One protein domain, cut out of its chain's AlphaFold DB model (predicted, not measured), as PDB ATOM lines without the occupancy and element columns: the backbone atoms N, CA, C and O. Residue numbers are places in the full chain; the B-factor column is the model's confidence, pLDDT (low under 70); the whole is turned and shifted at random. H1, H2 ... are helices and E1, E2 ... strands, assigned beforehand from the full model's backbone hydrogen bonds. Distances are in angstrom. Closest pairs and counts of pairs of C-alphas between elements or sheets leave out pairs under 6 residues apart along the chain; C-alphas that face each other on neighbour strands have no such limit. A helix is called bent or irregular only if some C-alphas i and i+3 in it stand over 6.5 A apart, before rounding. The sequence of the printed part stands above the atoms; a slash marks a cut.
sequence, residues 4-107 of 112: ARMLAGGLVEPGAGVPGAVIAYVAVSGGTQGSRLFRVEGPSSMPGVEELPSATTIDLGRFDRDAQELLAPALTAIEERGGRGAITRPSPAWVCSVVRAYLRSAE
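Overview. This is residues 4 to 107 of the 112 residues of an uncharacterized protein of Chondromyces apiculatus DSM 436 (UniProt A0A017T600). A twisted slab of four antiparallel strands lies between two helices: H2 packs on one face, and the bent helix H1 covers the E1 and E2 part of the other face with its first arm, H1a. The second arm, H1b, lies beside the strands toward one end of the elongated outline, and the E2 to E3 turn reaches the other end. The printed part has 104 residues, with four named strands and then two named helices, E1 E2 E3 E4 H1 H2; the sheet's order is E1 - E2 - E3 - E4, and the class is mixed, helices and strands. The whole is compact, with a radius of gyration of the C-alphas of 14.3 A, and spans 50 by 29 by 18 A.

Along the chain. E1, residues 4 to 12, begins with C-alpha 4 at (-19.017, 122.880, -40.078), bends by 73 degrees at residue 7 and measures 22.2 A. E2, residues 21 to 29, measures 25.8 A; E3, residues 36 to 43, 22.9 A; E4, residues 48 to 52, 12.7 A. H1, residues 60 to 80, was assigned by its hydrogen bonds as one helix but is bent, with C-alphas 70 and 73 6.9 A apart. Its arms are H1a, residues 60 to 70, 14.9 A, from C-alpha 60 at (-3.397, 126.883, -32.238), and H1b, residues 73 to 80, 10.4 A. H2, residues 92 to 107, measures 22.0 A and ends with C-alpha 107 at (-27.780, 112.111, -33.693).

Arrangement. The strands form a meander, each the antiparallel neighbour of the one before. Across the hairpin E1 and E2, N 5 and O 27 are 2.8 A apart, within hydrogen-bond range; so are N 24 and O 40, 2.8 A, across E2 and E3, and N 39 and O 50, 2.8 A, across E3 and E4. Residues 87 to 88 pair antiparallel with residues 11 to 12 of E1. H1a is on the sheet at a height of 9.2 A, over E1 and, only just, with 3 C-alphas, over E2; its closest C-alpha pair with E1 is Gly 10 and Ala 67, 5.9 A. The lines of H1a and H1b stand at a steep tilt of 50 degrees. H1b is on the same face, its closest C-alphas to E1 those of Val 12 and Leu 75, 6.4 A. H2 is on the opposite face, three layers in all; the C-alphas of Met 6 and Pro 92, 5.6 A, are its closest to E1. Every O i to N i+4 pair is within hydrogen-bond range in H1b and H2, and 6 of 7 in H1a.

Size, cuts and confidence. The C-alphas of Thr 32 and Gly 82 are the farthest apart, 50.1 A. The printed part has no cut. The link from H1 to H2, 11 residues, is long. The mean pLDDT of the printed part is 92.6, and residues 31 to 32 are under 70.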
ATOM      1  N   ALA A   4     -20.294 123.440 -40.523       92.75
ATOM      2  CA  ALA A   4     -19.017 122.880 -40.078       92.75
ATOM      3  C   ALA A   4     -17.821 123.682 -40.622       92.75
ATOM      4  O   ALA A   4     -17.769 124.008 -41.807       92.75
ATOM      5  N   ARG A   5     -16.827 123.963 -39.772       94.25
ATOM      6  CA  ARG A   5     -15.579 124.640 -40.146       94.25
ATOM      7  C   ARG A   5     -14.380 124.016 -39.442       94.25
ATOM      8  O   ARG A   5     -14.321 123.991 -38.217       94.25
ATOM      9  N   MET A   6     -13.385 123.589 -40.216       95.69
ATOM     10  CA  MET A   6     -12.093 123.164 -39.675       95.69
ATOM     11  C   MET A   6     -11.307 124.372 -39.144       95.69
ATOM     12  O   MET A   6     -11.112 125.358 -39.860       95.69
ATOM     13  N   LEU A   7     -10.852 124.283 -37.897       93.81
ATOM     14  CA  LEU A   7     -10.054 125.302 -37.216       93.81
ATOM     15  C   LEU A   7      -8.557 125.047 -37.407       93.81
ATOM     16  O   LEU A   7      -7.824 125.941 -37.823       93.81
ATOM     17  N   ALA A   8      -8.132 123.806 -37.178       95.06
ATOM     18  CA  ALA A   8      -6.755 123.347 -37.303       95.06
ATOM     19  C   ALA A   8      -6.738 121.895 -37.796       95.06
ATOM     20  O   ALA A   8      -7.730 121.182 -37.622       95.06
ATOM     21  N   GLY A   9      -5.651 121.467 -38.437       96.31
ATOM     22  CA  GLY A   9      -5.544 120.108 -38.957       96.31
ATOM     23  C   GLY A   9      -4.123 119.731 -39.362       96.31
ATOM     24  O   GLY A   9      -3.438 120.537 -39.988       96.31
ATOM     25  N   GLY A  10      -3.739 118.496 -39.058       97.19
ATOM     26  CA  GLY A  10      -2.533 117.821 -39.520       97.19
ATOM     27  C   GLY A  10      -2.880 116.447 -40.099       97.19
ATOM     28  O   GLY A  10      -3.805 115.778 -39.639       97.19
ATOM     29  N   LEU A  11      -2.155 116.042 -41.134       97.75
ATOM     30  CA  LEU A  11      -2.346 114.795 -41.863       97.75
ATOM     31  C   LEU A  11      -0.993 114.244 -42.302       97.75
ATOM     32  O   LEU A  11      -0.192 114.961 -42.897       97.75
ATOM     33  N   VAL A  12      -0.799 112.952 -42.083       97.69
ATOM     34  CA  VAL A  12       0.190 112.138 -42.786       97.69
ATOM     35  C   VAL A  12      -0.580 111.234 -43.738       97.69
ATOM     36  O   VAL A  12      -1.446 110.466 -43.312       97.69
ATOM     37  N   GLU A  13      -0.306 111.353 -45.034       95.56
ATOM     38  CA  GLU A  13      -0.921 110.487 -46.040       95.56
ATOM     39  C   GLU A  13      -0.389 109.047 -45.925       95.56
ATOM     40  O   GLU A  13       0.758 108.848 -45.521       95.56
ATOM     41  N   PRO A  14      -1.192 108.023 -46.272       95.06
ATOM     42  CA  PRO A  14      -0.706 106.647 -46.335       95.06
ATOM     43  C   PRO A  14       0.479 106.502 -47.303       95.06
ATOM     44  O   PRO A  14       0.469 107.063 -48.397       95.06
ATOM     45  N   GLY A  15       1.471 105.689 -46.939       94.75
ATOM     46  CA  GLY A  15       2.685 105.497 -47.738       94.75
ATOM     47  C   GLY A  15       3.433 104.219 -47.365       94.75
ATOM     48  O   GLY A  15       3.284 103.715 -46.260       94.75
ATOM     49  N   ALA A  16       4.203 103.645 -48.298       93.31
ATOM     50  CA  ALA A  16       5.016 102.434 -48.075       93.31
ATOM     51  C   ALA A  16       4.274 101.246 -47.399       93.31
ATOM     52  O   ALA A  16       4.846 100.471 -46.629       93.31
ATOM     53  N   GLY A  17       2.972 101.093 -47.679       89.81
ATOM     54  CA  GLY A  17       2.132 100.050 -47.078       89.81
ATOM     55  C   GLY A  17       1.798 100.275 -45.596       89.81
ATOM     56  O   GLY A  17       1.458  99.317 -44.903       89.81
ATOM     57  N   VAL A  18       1.920 101.511 -45.109       93.50
ATOM     58  CA  VAL A  18       1.566 101.955 -43.754       93.50
ATOM     59  C   VAL A  18       0.349 102.884 -43.834       93.50
ATOM     60  O   VAL A  18       0.282 103.720 -44.743       93.50
ATOM     61  N   PRO A  19      -0.635 102.747 -42.925       92.88
ATOM     62  CA  PRO A  19      -1.759 103.672 -42.865       92.88
ATOM     63  C   PRO A  19      -1.293 105.088 -42.505       92.88
ATOM     64  O   PRO A  19      -0.399 105.273 -41.685       92.88
ATOM     65  N   GLY A  20      -1.939 106.087 -43.101       95.44
ATOM     66  CA  GLY A  20      -1.772 107.479 -42.699       95.44
ATOM     67  C   GLY A  20      -2.517 107.785 -41.399       95.44
ATOM     68  O   GLY A  20      -3.298 106.968 -40.905       95.44
ATOM     69  N   ALA A  21      -2.332 108.993 -40.878       97.81
ATOM     70  CA  ALA A  21      -2.988 109.461 -39.661       97.81
ATOM     71  C   ALA A  21      -3.436 110.914 -39.804       97.81
ATOM     72  O   ALA A  21      -2.808 111.693 -40.519       97.81
ATOM     73  N   VAL A  22      -4.519 111.283 -39.127       98.00
ATOM     74  CA  VAL A  22      -5.061 112.644 -39.101       98.00
ATOM     75  C   VAL A  22      -5.268 113.094 -37.661       98.00
ATOM     76  O   VAL A  22      -5.632 112.292 -36.806       98.00
ATOM     77  N   ILE A  23      -5.094 114.390 -37.420       97.69
ATOM     78  CA  ILE A  23      -5.681 115.099 -36.286       97.69
ATOM     79  C   ILE A  23      -6.267 116.425 -36.774       97.69
ATOM     80  O   ILE A  23      -5.627 117.144 -37.535       97.69
ATOM     81  N   ALA A  24      -7.475 116.783 -36.355       97.44
ATOM     82  CA  ALA A  24      -8.071 118.070 -36.679       97.44
ATOM     83  C   ALA A  24      -9.097 118.518 -35.638       97.44
ATOM     84  O   ALA A  24      -9.725 117.703 -34.968       97.44
ATOM     85  N   TYR A  25      -9.312 119.831 -35.567       96.00
ATOM     86  CA  TYR A  25     -10.416 120.425 -34.821       96.00
ATOM     87  C   TYR A  25     -11.447 121.019 -35.772       96.00
ATOM     88  O   TYR A  25     -11.104 121.781 -36.680       96.00
ATOM     89  N   VAL A  26     -12.720 120.710 -35.537       95.38
ATOM     90  CA  VAL A  26     -13.851 121.205 -36.324       95.38
ATOM     91  C   VAL A  26     -14.870 121.848 -35.398       95.38
ATOM     92  O   VAL A  26     -15.390 121.202 -34.495       95.38
ATOM     93  N   ALA A  27     -15.193 123.111 -35.651       94.06
ATOM     94  CA  ALA A  27     -16.331 123.768 -35.029       94.06
ATOM     95  C   ALA A  27     -17.591 123.522 -35.863       94.06
ATOM     96  O   ALA A  27     -17.571 123.691 -37.084       94.06
ATOM     97  N   VAL A  28     -18.690 123.170 -35.204       92.62
ATOM     98  CA  VAL A  28     -20.032 123.184 -35.790       92.62
ATOM     99  C   VAL A  28     -20.818 124.285 -35.102       92.62
ATOM    100  O   VAL A  28     -21.024 124.241 -33.893       92.62
ATOM    101  N   SER A  29     -21.235 125.292 -35.860       89.00
ATOM    102  CA  SER A  29     -21.947 126.451 -35.319       89.00
ATOM    103  C   SER A  29     -23.348 126.559 -35.908       89.00
ATOM    104  O   SER A  29     -23.544 126.350 -37.105       89.00
ATOM    105  N   GLY A  30     -24.309 126.962 -35.077       79.69
ATOM    106  CA  GLY A  30     -25.707 127.155 -35.464       79.69
ATOM    107  C   GLY A  30     -26.613 125.989 -35.058       79.69
ATOM    108  O   GLY A  30     -26.153 124.959 -34.579       79.69
ATOM    109  N   GLY A  31     -27.924 126.175 -35.232       69.50
ATOM    110  CA  GLY A  31     -28.937 125.252 -34.706       69.50
ATOM    111  C   GLY A  31     -29.304 125.551 -33.248       69.50
ATOM    112  O   GLY A  31     -28.871 126.550 -32.677       69.50
ATOM    113  N   THR A  32     -30.137 124.699 -32.649       68.81
ATOM    114  CA  THR A  32     -30.646 124.870 -31.273       68.81
ATOM    115  C   THR A  32     -29.615 124.547 -30.189       68.81
ATOM    116  O   THR A  32     -29.806 124.943 -29.045       68.81
ATOM    117  N   GLN A  33     -28.518 123.867 -30.537       70.75
ATOM    118  CA  GLN A  33     -27.506 123.386 -29.587       70.75
ATOM    119  C   GLN A  33     -26.274 124.303 -29.447       70.75
ATOM    120  O   GLN A  33     -25.338 123.972 -28.726       70.75
ATOM    121  N   GLY A  34     -26.257 125.468 -30.106       79.25
ATOM    122  CA  GLY A  34     -25.134 126.408 -30.018       79.25
ATOM    123  C   GLY A  34     -23.890 125.951 -30.790       79.25
ATOM    124  O   GLY A  34     -23.991 125.220 -31.772       79.25
ATOM    125  N   SER A  35     -22.714 126.453 -30.402       87.00
ATOM    126  CA  SER A  35     -21.447 126.074 -31.041       87.00
ATOM    127  C   SER A  35     -20.848 124.857 -30.345       87.00
ATOM    128  O   SER A  35     -20.616 124.890 -29.139       87.00
ATOM    129  N   ARG A  36     -20.560 123.814 -31.120       91.50
ATOM    130  CA  ARG A  36     -19.956 122.554 -30.673       91.50
ATOM    131  C   ARG A  36     -18.575 122.400 -31.300       91.50
ATOM    132  O   ARG A  36     -18.322 122.929 -32.386       91.50
ATOM    133  N   LEU A  37     -17.680 121.704 -30.614       93.94
ATOM    134  CA  LEU A  37     -16.304 121.515 -31.052       93.94
ATOM    135  C   LEU A  37     -15.984 120.027 -31.094       93.94
ATOM    136  O   LEU A  37     -16.247 119.316 -30.135       93.94
ATOM    137  N   PHE A  38     -15.391 119.577 -32.191       95.12
ATOM    138  CA  PHE A  38     -15.068 118.175 -32.420       95.12
ATOM    139  C   PHE A  38     -13.580 118.010 -32.682       95.12
ATOM    140  O   PHE A  38     -12.984 118.793 -33.429       95.12
ATOM    141  N   ARG A  39     -13.001 116.965 -32.100       96.31
ATOM    142  CA  ARG A  39     -11.687 116.436 -32.448       96.31
ATOM    143  C   ARG A  39     -11.877 115.276 -33.416       96.31
ATOM    144  O   ARG A  39     -12.655 114.365 -33.154       96.31
ATOM    145  N   VAL A  40     -11.170 115.329 -34.534       97.56
ATOM    146  CA  VAL A  40     -11.062 114.237 -35.501       97.56
ATOM    147  C   VAL A  40      -9.661 113.672 -35.365       97.56
ATOM    148  O   VAL A  40      -8.714 114.436 -35.511       97.56
ATOM    149  N   GLU A  41      -9.511 112.384 -35.074       97.06
ATOM    150  CA  GLU A  41      -8.194 111.776 -34.858       97.06
ATOM    151  C   GLU A  41      -8.133 110.302 -35.256       97.06
ATOM    152  O   GLU A  41      -9.126 109.582 -35.176       97.06
ATOM    153  N   GLY A  42      -6.945 109.838 -35.641       96.06
ATOM    154  CA  GLY A  42      -6.625 108.424 -35.799       96.06
ATOM    155  C   GLY A  42      -6.214 108.090 -37.229       96.06
ATOM    156  O   GLY A  42      -5.731 108.970 -37.947       96.06
ATOM    157  N   PRO A  43      -6.379 106.828 -37.668       95.75
ATOM    158  CA  PRO A  43      -6.053 106.425 -39.032       95.75
ATOM    159  C   PRO A  43      -6.815 107.267 -40.058       95.75
ATOM    160  O   PRO A  43      -8.033 107.413 -39.964       95.75
ATOM    161  N   SER A  44      -6.131 107.783 -41.080       94.44
ATOM    162  CA  SER A  44      -6.759 108.661 -42.082       94.44
ATOM    163  C   SER A  44      -7.829 107.960 -42.932       94.44
ATOM    164  O   SER A  44      -8.682 108.624 -43.516       94.44
ATOM    165  N   SER A  45      -7.835 106.625 -42.971       93.75
ATOM    166  CA  SER A  45      -8.871 105.816 -43.624       93.75
ATOM    167  C   SER A  45     -10.156 105.664 -42.805       93.75
ATOM    168  O   SER A  45     -11.215 105.426 -43.382       93.75
ATOM    169  N   MET A  46     -10.076 105.772 -41.478       93.31
ATOM    170  CA  MET A  46     -11.216 105.621 -40.571       93.31
ATOM    171  C   MET A  46     -10.983 106.448 -39.298       93.31
ATOM    172  O   MET A  46     -10.716 105.889 -38.231       93.31
ATOM    173  N   PRO A  47     -11.030 107.784 -39.408       95.69
ATOM    174  CA  PRO A  47     -10.795 108.654 -38.269       95.69
ATOM    175  C   PRO A  47     -11.941 108.566 -37.259       95.69
ATOM    176  O   PRO A  47     -13.117 108.517 -37.627       95.69
ATOM    177  N   GLY A  48     -11.592 108.585 -35.978       96.62
ATOM    178  CA  GLY A  48     -12.535 108.773 -34.885       96.62
ATOM    179  C   GLY A  48     -12.972 110.231 -34.775       96.62
ATOM    180  O   GLY A  48     -12.231 111.145 -35.143       96.62
ATOM    181  N   VAL A  49     -14.183 110.443 -34.258       97.50
ATOM    182  CA  VAL A  49     -14.733 111.770 -33.961       97.50
ATOM    183  C   VAL A  49     -15.163 111.799 -32.502       97.50
ATOM    184  O   VAL A  49     -15.942 110.955 -32.067       97.50
ATOM    185  N   GLU A  50     -14.662 112.782 -31.766       96.12
ATOM    186  CA  GLU A  50     -14.996 113.032 -30.366       96.12
ATOM    187  C   GLU A  50     -15.505 114.468 -30.221       96.12
ATOM    188  O   GLU A  50     -14.875 115.409 -30.709       96.12
ATOM    189  N   GLU A  51     -16.639 114.655 -29.548       94.69
ATOM    190  CA  GLU A  51     -17.079 115.987 -29.139       94.69
ATOM    191  C   GLU A  51     -16.321 116.439 -27.890       94.69
ATOM    192  O   GLU A  51     -16.280 115.742 -26.878       94.69
ATOM    193  N   LEU A  52     -15.751 117.639 -27.951       92.81
ATOM    194  CA  LEU A  52     -15.056 118.257 -26.834       92.81
ATOM    195  C   LEU A  52     -16.030 119.065 -25.964       92.81
ATOM    196  O   LEU A  52     -16.973 119.669 -26.485       92.81
ATOM    197  N   PRO A  53     -15.775 119.171 -24.646       89.69
ATOM    198  CA  PRO A  53     -16.585 119.990 -23.753       89.69
ATOM    199  C   PRO A  53     -16.725 121.437 -24.245       89.69
ATOM    200  O   PRO A  53     -15.760 122.030 -24.734       89.69
ATOM    201  N   SER A  54     -17.890 122.056 -24.034       77.19
ATOM    202  CA  SER A  54     -18.213 123.403 -24.543       77.19
ATOM    203  C   SER A  54     -17.295 124.527 -24.030       77.19
ATOM    204  O   SER A  54     -17.274 125.608 -24.609       77.19
ATOM    205  N   ALA A  55     -16.529 124.288 -22.960       77.69
ATOM    206  CA  ALA A  55     -15.551 125.225 -22.395       77.69
ATOM    207  C   ALA A  55     -14.108 124.991 -22.893       77.69
ATOM    208  O   ALA A  55     -13.159 125.556 -22.348       77.69
ATOM    209  N   THR A  56     -13.917 124.145 -23.908       82.19
ATOM    210  CA  THR A  56     -12.592 123.862 -24.468       82.19
ATOM    211  C   THR A  56     -11.999 125.106 -25.130       82.19
ATOM    212  O   THR A  56     -12.553 125.643 -26.087       82.19
ATOM    213  N   THR A  57     -10.833 125.539 -24.647       81.25
ATOM    214  CA  THR A  57     -10.022 126.569 -25.308       81.25
ATOM    215  C   THR A  57      -9.035 125.896 -26.255       81.25
ATOM    216  O   THR A  57      -8.269 125.036 -25.825       81.25
ATOM    217  N   ILE A  58      -9.033 126.293 -27.530       81.19
ATOM    218  CA  ILE A  58      -8.031 125.832 -28.498       81.19
ATOM    219  C   ILE A  58      -6.891 126.843 -28.563       81.19
ATOM    220  O   ILE A  58      -7.090 127.992 -28.955       81.19
ATOM    221  N   ASP A  59      -5.689 126.376 -28.246       88.06
ATOM    222  CA  ASP A  59      -4.440 127.067 -28.551       88.06
ATOM    223  C   ASP A  59      -3.868 126.489 -29.853       88.06
ATOM    224  O   ASP A  59      -3.445 125.334 -29.908       88.06
ATOM    225  N   LEU A  60      -3.880 127.296 -30.917       85.25
ATOM    226  CA  LEU A  60      -3.397 126.883 -32.238       85.25
ATOM    227  C   LEU A  60      -1.872 126.686 -32.274       85.25
ATOM    228  O   LEU A  60      -1.393 125.835 -33.013       85.25
ATOM    229  N   GLY A  61      -1.109 127.423 -31.461       85.19
ATOM    230  CA  GLY A  61       0.341 127.235 -31.372       85.19
ATOM    231  C   GLY A  61       0.707 125.960 -30.614       85.19
ATOM    232  O   GLY A  61       1.707 125.310 -30.920       85.19
ATOM    233  N   ARG A  62      -0.117 125.571 -29.637       88.06
ATOM    234  CA  ARG A  62      -0.027 124.251 -29.008       88.06
ATOM    235  C   ARG A  62      -0.443 123.141 -29.972       88.06
ATOM    236  O   ARG A  62       0.248 122.132 -30.027       88.06
ATOM    237  N   PHE A  63      -1.498 123.353 -30.761       91.50
ATOM    238  CA  PHE A  63      -1.965 122.371 -31.738       91.50
ATOM    239  C   PHE A  63      -0.862 121.932 -32.699       91.50
ATOM    240  O   PHE A  63      -0.721 120.739 -32.927       91.50
ATOM    241  N   ASP A  64      -0.064 122.857 -33.235       89.69
ATOM    242  CA  ASP A  64       0.998 122.485 -34.177       89.69
ATOM    243  C   ASP A  64       2.030 121.545 -33.535       89.69
ATOM    244  O   ASP A  64       2.477 120.601 -34.183       89.69
ATOM    245  N   ARG A  65       2.371 121.742 -32.253       91.50
ATOM    246  CA  ARG A  65       3.259 120.824 -31.519       91.50
ATOM    247  C   ARG A  65       2.596 119.474 -31.271       91.50
ATOM    248  O   ARG A  65       3.183 118.449 -31.599       91.50
ATOM    249  N   ASP A  66       1.367 119.484 -30.763       90.31
ATOM    250  CA  ASP A  66       0.612 118.263 -30.469       90.31
ATOM    251  C   ASP A  66       0.385 117.443 -31.759       90.31
ATOM    252  O   ASP A  66       0.483 116.219 -31.756       90.31
ATOM    253  N   ALA A  67       0.157 118.109 -32.896       93.50
ATOM    254  CA  ALA A  67       0.023 117.471 -34.200       93.50
ATOM    255  C   ALA A  67       1.334 116.829 -34.673       93.50
ATOM    256  O   ALA A  67       1.294 115.734 -35.228       93.50
ATOM    257  N   GLN A  68       2.487 117.466 -34.443       94.00
ATOM    258  CA  GLN A  68       3.787 116.851 -34.735       94.00
ATOM    259  C   GLN A  68       3.997 115.588 -33.899       94.00
ATOM    260  O   GLN A  68       4.334 114.543 -34.451       94.00
ATOM    261  N   GLU A  69       3.741 115.654 -32.593       94.75
ATOM    262  CA  GLU A  69       3.911 114.517 -31.682       94.75
ATOM    263  C   GLU A  69       2.974 113.350 -32.022       94.75
ATOM    264  O   GLU A  69       3.410 112.200 -32.069       94.75
ATOM    265  N   LEU A  70       1.700 113.632 -32.310       94.81
ATOM    266  CA  LEU A  70       0.697 112.603 -32.600       94.81
ATOM    267  C   LEU A  70       0.863 111.966 -33.981       94.81
ATOM    268  O   LEU A  70       0.533 110.794 -34.160       94.81
ATOM    269  N   LEU A  71       1.369 112.713 -34.965       97.00
ATOM    270  CA  LEU A  71       1.552 112.217 -36.330       97.00
ATOM    271  C   LEU A  71       2.941 111.617 -36.575       97.00
ATOM    272  O   LEU A  71       3.097 110.834 -37.518       97.00
ATOM    273  N   ALA A  72       3.928 111.929 -35.729       96.38
ATOM    274  CA  ALA A  72       5.284 111.395 -35.832       96.38
ATOM    275  C   ALA A  72       5.333 109.859 -35.944       96.38
ATOM    276  O   ALA A  72       6.037 109.382 -36.828       96.38
ATOM    277  N   PRO A  73       4.565 109.057 -35.174       96.19
ATOM    278  CA  PRO A  73       4.599 107.600 -35.312       96.19
ATOM    279  C   PRO A  73       4.213 107.104 -36.712       96.19
ATOM    280  O   PRO A  73       4.838 106.180 -37.230       96.19
ATOM    281  N   ALA A  74       3.208 107.722 -37.345       96.06
ATOM    282  CA  ALA A  74       2.791 107.360 -38.698       96.06
ATOM    283  C   ALA A  74       3.855 107.755 -39.732       96.06
ATOM    284  O   ALA A  74       4.155 106.976 -40.635       96.06
ATOM    285  N   LEU A  75       4.453 108.941 -39.573       96.56
ATOM    286  CA  LEU A  75       5.538 109.412 -40.430       96.56
ATOM    287  C   LEU A  75       6.771 108.501 -40.330       96.56
ATOM    288  O   LEU A  75       7.233 107.995 -41.350       96.56
ATOM    289  N   THR A  76       7.237 108.219 -39.112       96.94
ATOM    290  CA  THR A  76       8.377 107.330 -38.854       96.94
ATOM    291  C   THR A  76       8.141 105.945 -39.445       96.94
ATOM    292  O   THR A  76       9.003 105.425 -40.144       96.94
ATOM    293  N   ALA A  77       6.954 105.363 -39.253       95.88
ATOM    294  CA  ALA A  77       6.643 104.044 -39.800       95.88
ATOM    295  C   ALA A  77       6.694 104.006 -41.342       95.88
ATOM    296  O   ALA A  77       7.094 102.994 -41.922       95.88
ATOM    297  N   ILE A  78       6.310 105.095 -42.022       95.81
ATOM    298  CA  ILE A  78       6.438 105.224 -43.484       95.81
ATOM    299  C   ILE A  78       7.916 105.299 -43.887       95.81
ATOM    300  O   ILE A  78       8.333 104.607 -44.821       95.81
ATOM    301  N   GLU A  79       8.705 106.122 -43.197       95.69
ATOM    302  CA  GLU A  79      10.128 106.336 -43.487       95.69
ATOM    303  C   GLU A  79      10.973 105.080 -43.236       95.69
ATOM    304  O   GLU A  79      11.809 104.724 -44.068       95.69
ATOM    305  N   GLU A  80      10.698 104.337 -42.162       96.50
ATOM    306  CA  GLU A  80      11.352 103.059 -41.843       96.50
ATOM    307  C   GLU A  80      11.147 101.998 -42.934       96.50
ATOM    308  O   GLU A  80      11.975 101.104 -43.110       96.50
ATOM    309  N   ARG A  81      10.066 102.106 -43.714       95.81
ATOM    310  CA  ARG A  81       9.796 101.240 -44.871       95.81
ATOM    311  C   ARG A  81      10.323 101.796 -46.195       95.81
ATOM    312  O   ARG A  81       9.981 101.278 -47.257       95.81
ATOM    313  N   GLY A  82      11.147 102.841 -46.151       94.56
ATOM    314  CA  GLY A  82      11.713 103.495 -47.332       94.56
ATOM    315  C   GLY A  82      10.727 104.399 -48.076       94.56
ATOM    316  O   GLY A  82      10.990 104.789 -49.215       94.56
ATOM    317  N   GLY A  83       9.584 104.720 -47.463       94.06
ATOM    318  CA  GLY A  83       8.644 105.710 -47.974       94.06
ATOM    319  C   GLY A  83       9.112 107.143 -47.734       94.06
ATOM    320  O   GLY A  83      10.097 107.402 -47.048       94.06
ATOM    321  N   ARG A  84       8.369 108.098 -48.296       91.75
ATOM    322  CA  ARG A  84       8.484 109.522 -47.966       91.75
ATOM    323  C   ARG A  84       7.129 109.994 -47.472       91.75
ATOM    324  O   ARG A  84       6.143 109.819 -48.184       91.75
ATOM    325  N   GLY A  85       7.092 110.573 -46.281       89.88
ATOM    326  CA  GLY A  85       5.903 111.204 -45.726       89.88
ATOM    327  C   GLY A  85       6.166 112.670 -45.409       89.88
ATOM    328  O   GLY A  85       7.306 113.129 -45.379       89.88
ATOM    329  N   ALA A  86       5.094 113.413 -45.184       94.69
ATOM    330  CA  ALA A  86       5.154 114.754 -44.630       94.69
ATOM    331  C   ALA A  86       3.890 114.997 -43.812       94.69
ATOM    332  O   ALA A  86       2.816 114.497 -44.155       94.69
ATOM    333  N   ILE A  87       4.017 115.797 -42.758       95.12
ATOM    334  CA  ILE A  87       2.854 116.335 -42.062       95.12
ATOM    335  C   ILE A  87       2.354 117.528 -42.870       95.12
ATOM    336  O   ILE A  87       3.059 118.519 -43.060       95.12
ATOM    337  N   THR A  88       1.134 117.413 -43.372       95.69
ATOM    338  CA  THR A  88       0.474 118.414 -44.210       95.69
ATOM    339  C   THR A  88      -0.853 118.828 -43.595       95.69
ATOM    340  O   THR A  88      -1.348 118.209 -42.653       95.69
ATOM    341  N   ARG A  89      -1.457 119.895 -44.117       95.12
ATOM    342  CA  ARG A  89      -2.802 120.295 -43.707       95.12
ATOM    343  C   ARG A  89      -3.839 119.475 -44.492       95.12
ATOM    344  O   ARG A  89      -3.810 119.531 -45.722       95.12
ATOM    345  N   PRO A  90      -4.785 118.781 -43.834       95.94
ATOM    346  CA  PRO A  90      -5.839 118.050 -44.527       95.94
ATOM    347  C   PRO A  90      -6.813 118.996 -45.240       95.94
ATOM    348  O   PRO A  90      -6.956 120.170 -44.885       95.94
ATOM    349  N   SER A  91      -7.547 118.457 -46.216       96.75
ATOM    350  CA  SER A  91      -8.640 119.175 -46.878       96.75
ATOM    351  C   SER A  91      -9.742 119.538 -45.868       96.75
ATOM    352  O   SER A  91     -10.329 118.631 -45.268       96.75
ATOM    353  N   PRO A  92     -10.098 120.831 -45.711       96.50
ATOM    354  CA  PRO A  92     -11.174 121.239 -44.808       96.50
ATOM    355  C   PRO A  92     -12.509 120.566 -45.138       96.50
ATOM    356  O   PRO A  92     -13.233 120.164 -44.233       96.50
ATOM    357  N   ALA A  93     -12.820 120.403 -46.429       96.50
ATOM    358  CA  ALA A  93     -14.062 119.779 -46.875       96.50
ATOM    359  C   ALA A  93     -14.141 118.305 -46.455       96.50
ATOM    360  O   ALA A  93     -15.182 117.854 -45.981       96.50
ATOM    361  N   TRP A  94     -13.027 117.574 -46.569       96.31
ATOM    362  CA  TRP A  94     -12.962 116.176 -46.155       96.31
ATOM    363  C   TRP A  94     -13.135 116.034 -44.639       96.31
ATOM    364  O   TRP A  94     -14.028 115.310 -44.203       96.31
ATOM    365  N   VAL A  95     -12.386 116.789 -43.829       96.94
ATOM    366  CA  VAL A  95     -12.511 116.718 -42.360       96.94
ATOM    367  C   VAL A  95     -13.917 117.126 -41.901       96.94
ATOM    368  O   VAL A  95     -14.514 116.469 -41.051       96.94
ATOM    369  N   CYS A  96     -14.500 118.174 -42.493       96.75
ATOM    370  CA  CYS A  96     -15.879 118.556 -42.193       96.75
ATOM    371  C   CYS A  96     -16.881 117.460 -42.587       96.75
ATOM    372  O   CYS A  96     -17.840 117.242 -41.849       96.75
ATOM    373  N   SER A  97     -16.664 116.740 -43.694       96.19
ATOM    374  CA  SER A  97     -17.526 115.617 -44.092       96.19
ATOM    375  C   SER A  97     -17.507 114.462 -43.085       96.19
ATOM    376  O   SER A  97     -18.562 113.893 -42.812       96.19
ATOM    377  N   VAL A  98     -16.356 114.183 -42.461       96.88
ATOM    378  CA  VAL A  98     -16.219 113.168 -41.402       96.88
ATOM    379  C   VAL A  98     -17.099 113.520 -40.199       96.88
ATOM    380  O   VAL A  98     -17.877 112.688 -39.734       96.88
ATOM    381  N   VAL A  99     -17.060 114.774 -39.738       96.19
ATOM    382  CA  VAL A  99     -17.899 115.236 -38.615       96.19
ATOM    383  C   VAL A  99     -19.385 115.235 -38.978       96.19
ATOM    384  O   VAL A  99     -20.218 114.847 -38.163       96.19
ATOM    385  N   ARG A 100     -19.747 115.607 -40.213       94.88
ATOM    386  CA  ARG A 100     -21.139 115.523 -40.696       94.88
ATOM    387  C   ARG A 100     -21.649 114.086 -40.704       94.88
ATOM    388  O   ARG A 100     -22.783 113.847 -40.300       94.88
ATOM    389  N   ALA A 101     -20.827 113.141 -41.160       94.69
ATOM    390  CA  ALA A 101     -21.172 111.725 -41.159       94.69
ATOM    391  C   ALA A 101     -21.366 111.205 -39.726       94.69
ATOM    392  O   ALA A 101     -22.364 110.536 -39.459       94.69
ATOM    393  N   TYR A 102     -20.482 111.591 -38.797       94.69
ATOM    394  CA  TYR A 102     -20.629 111.288 -37.374       94.69
ATOM    395  C   TYR A 102     -21.960 111.811 -36.820       94.69
ATOM    396  O   TYR A 102     -22.768 111.009 -36.359       94.69
ATOM    397  N   LEU A 103     -22.247 113.109 -36.960       92.56
ATOM    398  CA  LEU A 103     -23.473 113.733 -36.442       92.56
ATOM    399  C   LEU A 103     -24.750 113.155 -37.060       92.56
ATOM    400  O   LEU A 103     -25.745 112.949 -36.366       92.56
ATOM    401  N   ARG A 104     -24.717 112.831 -38.356       92.19
ATOM    402  CA  ARG A 104     -25.823 112.146 -39.029       92.19
ATOM    403  C   ARG A 104     -26.062 110.760 -38.436       92.19
ATOM    404  O   ARG A 104     -27.209 110.391 -38.214       92.19
ATOM    405  N   SER A 105     -24.998 109.996 -38.195       92.19
ATOM    406  CA  SER A 105     -25.096 108.621 -37.694       92.19
ATOM    407  C   SER A 105     -25.444 108.536 -36.203       92.19
ATOM    408  O   SER A 105     -26.235 107.681 -35.818       92.19
ATOM    409  N   ALA A 106     -24.882 109.425 -35.380       90.56
ATOM    410  CA  ALA A 106     -25.038 109.417 -33.930       90.56
ATOM    411  C   ALA A 106     -26.317 110.130 -33.468       90.56
ATOM    412  O   ALA A 106     -26.938 109.705 -32.498       90.56
ATOM    413  N   GLU A 107     -26.720 111.204 -34.158       86.62
ATOM    414  CA  GLU A 107     -27.780 112.111 -33.693       86.62
ATOM    415  C   GLU A 107     -28.870 112.385 -34.741       86.62
ATOM    416  O   GLU A 107     -29.856 113.057 -34.441       86.62
TER     417      GLU A 107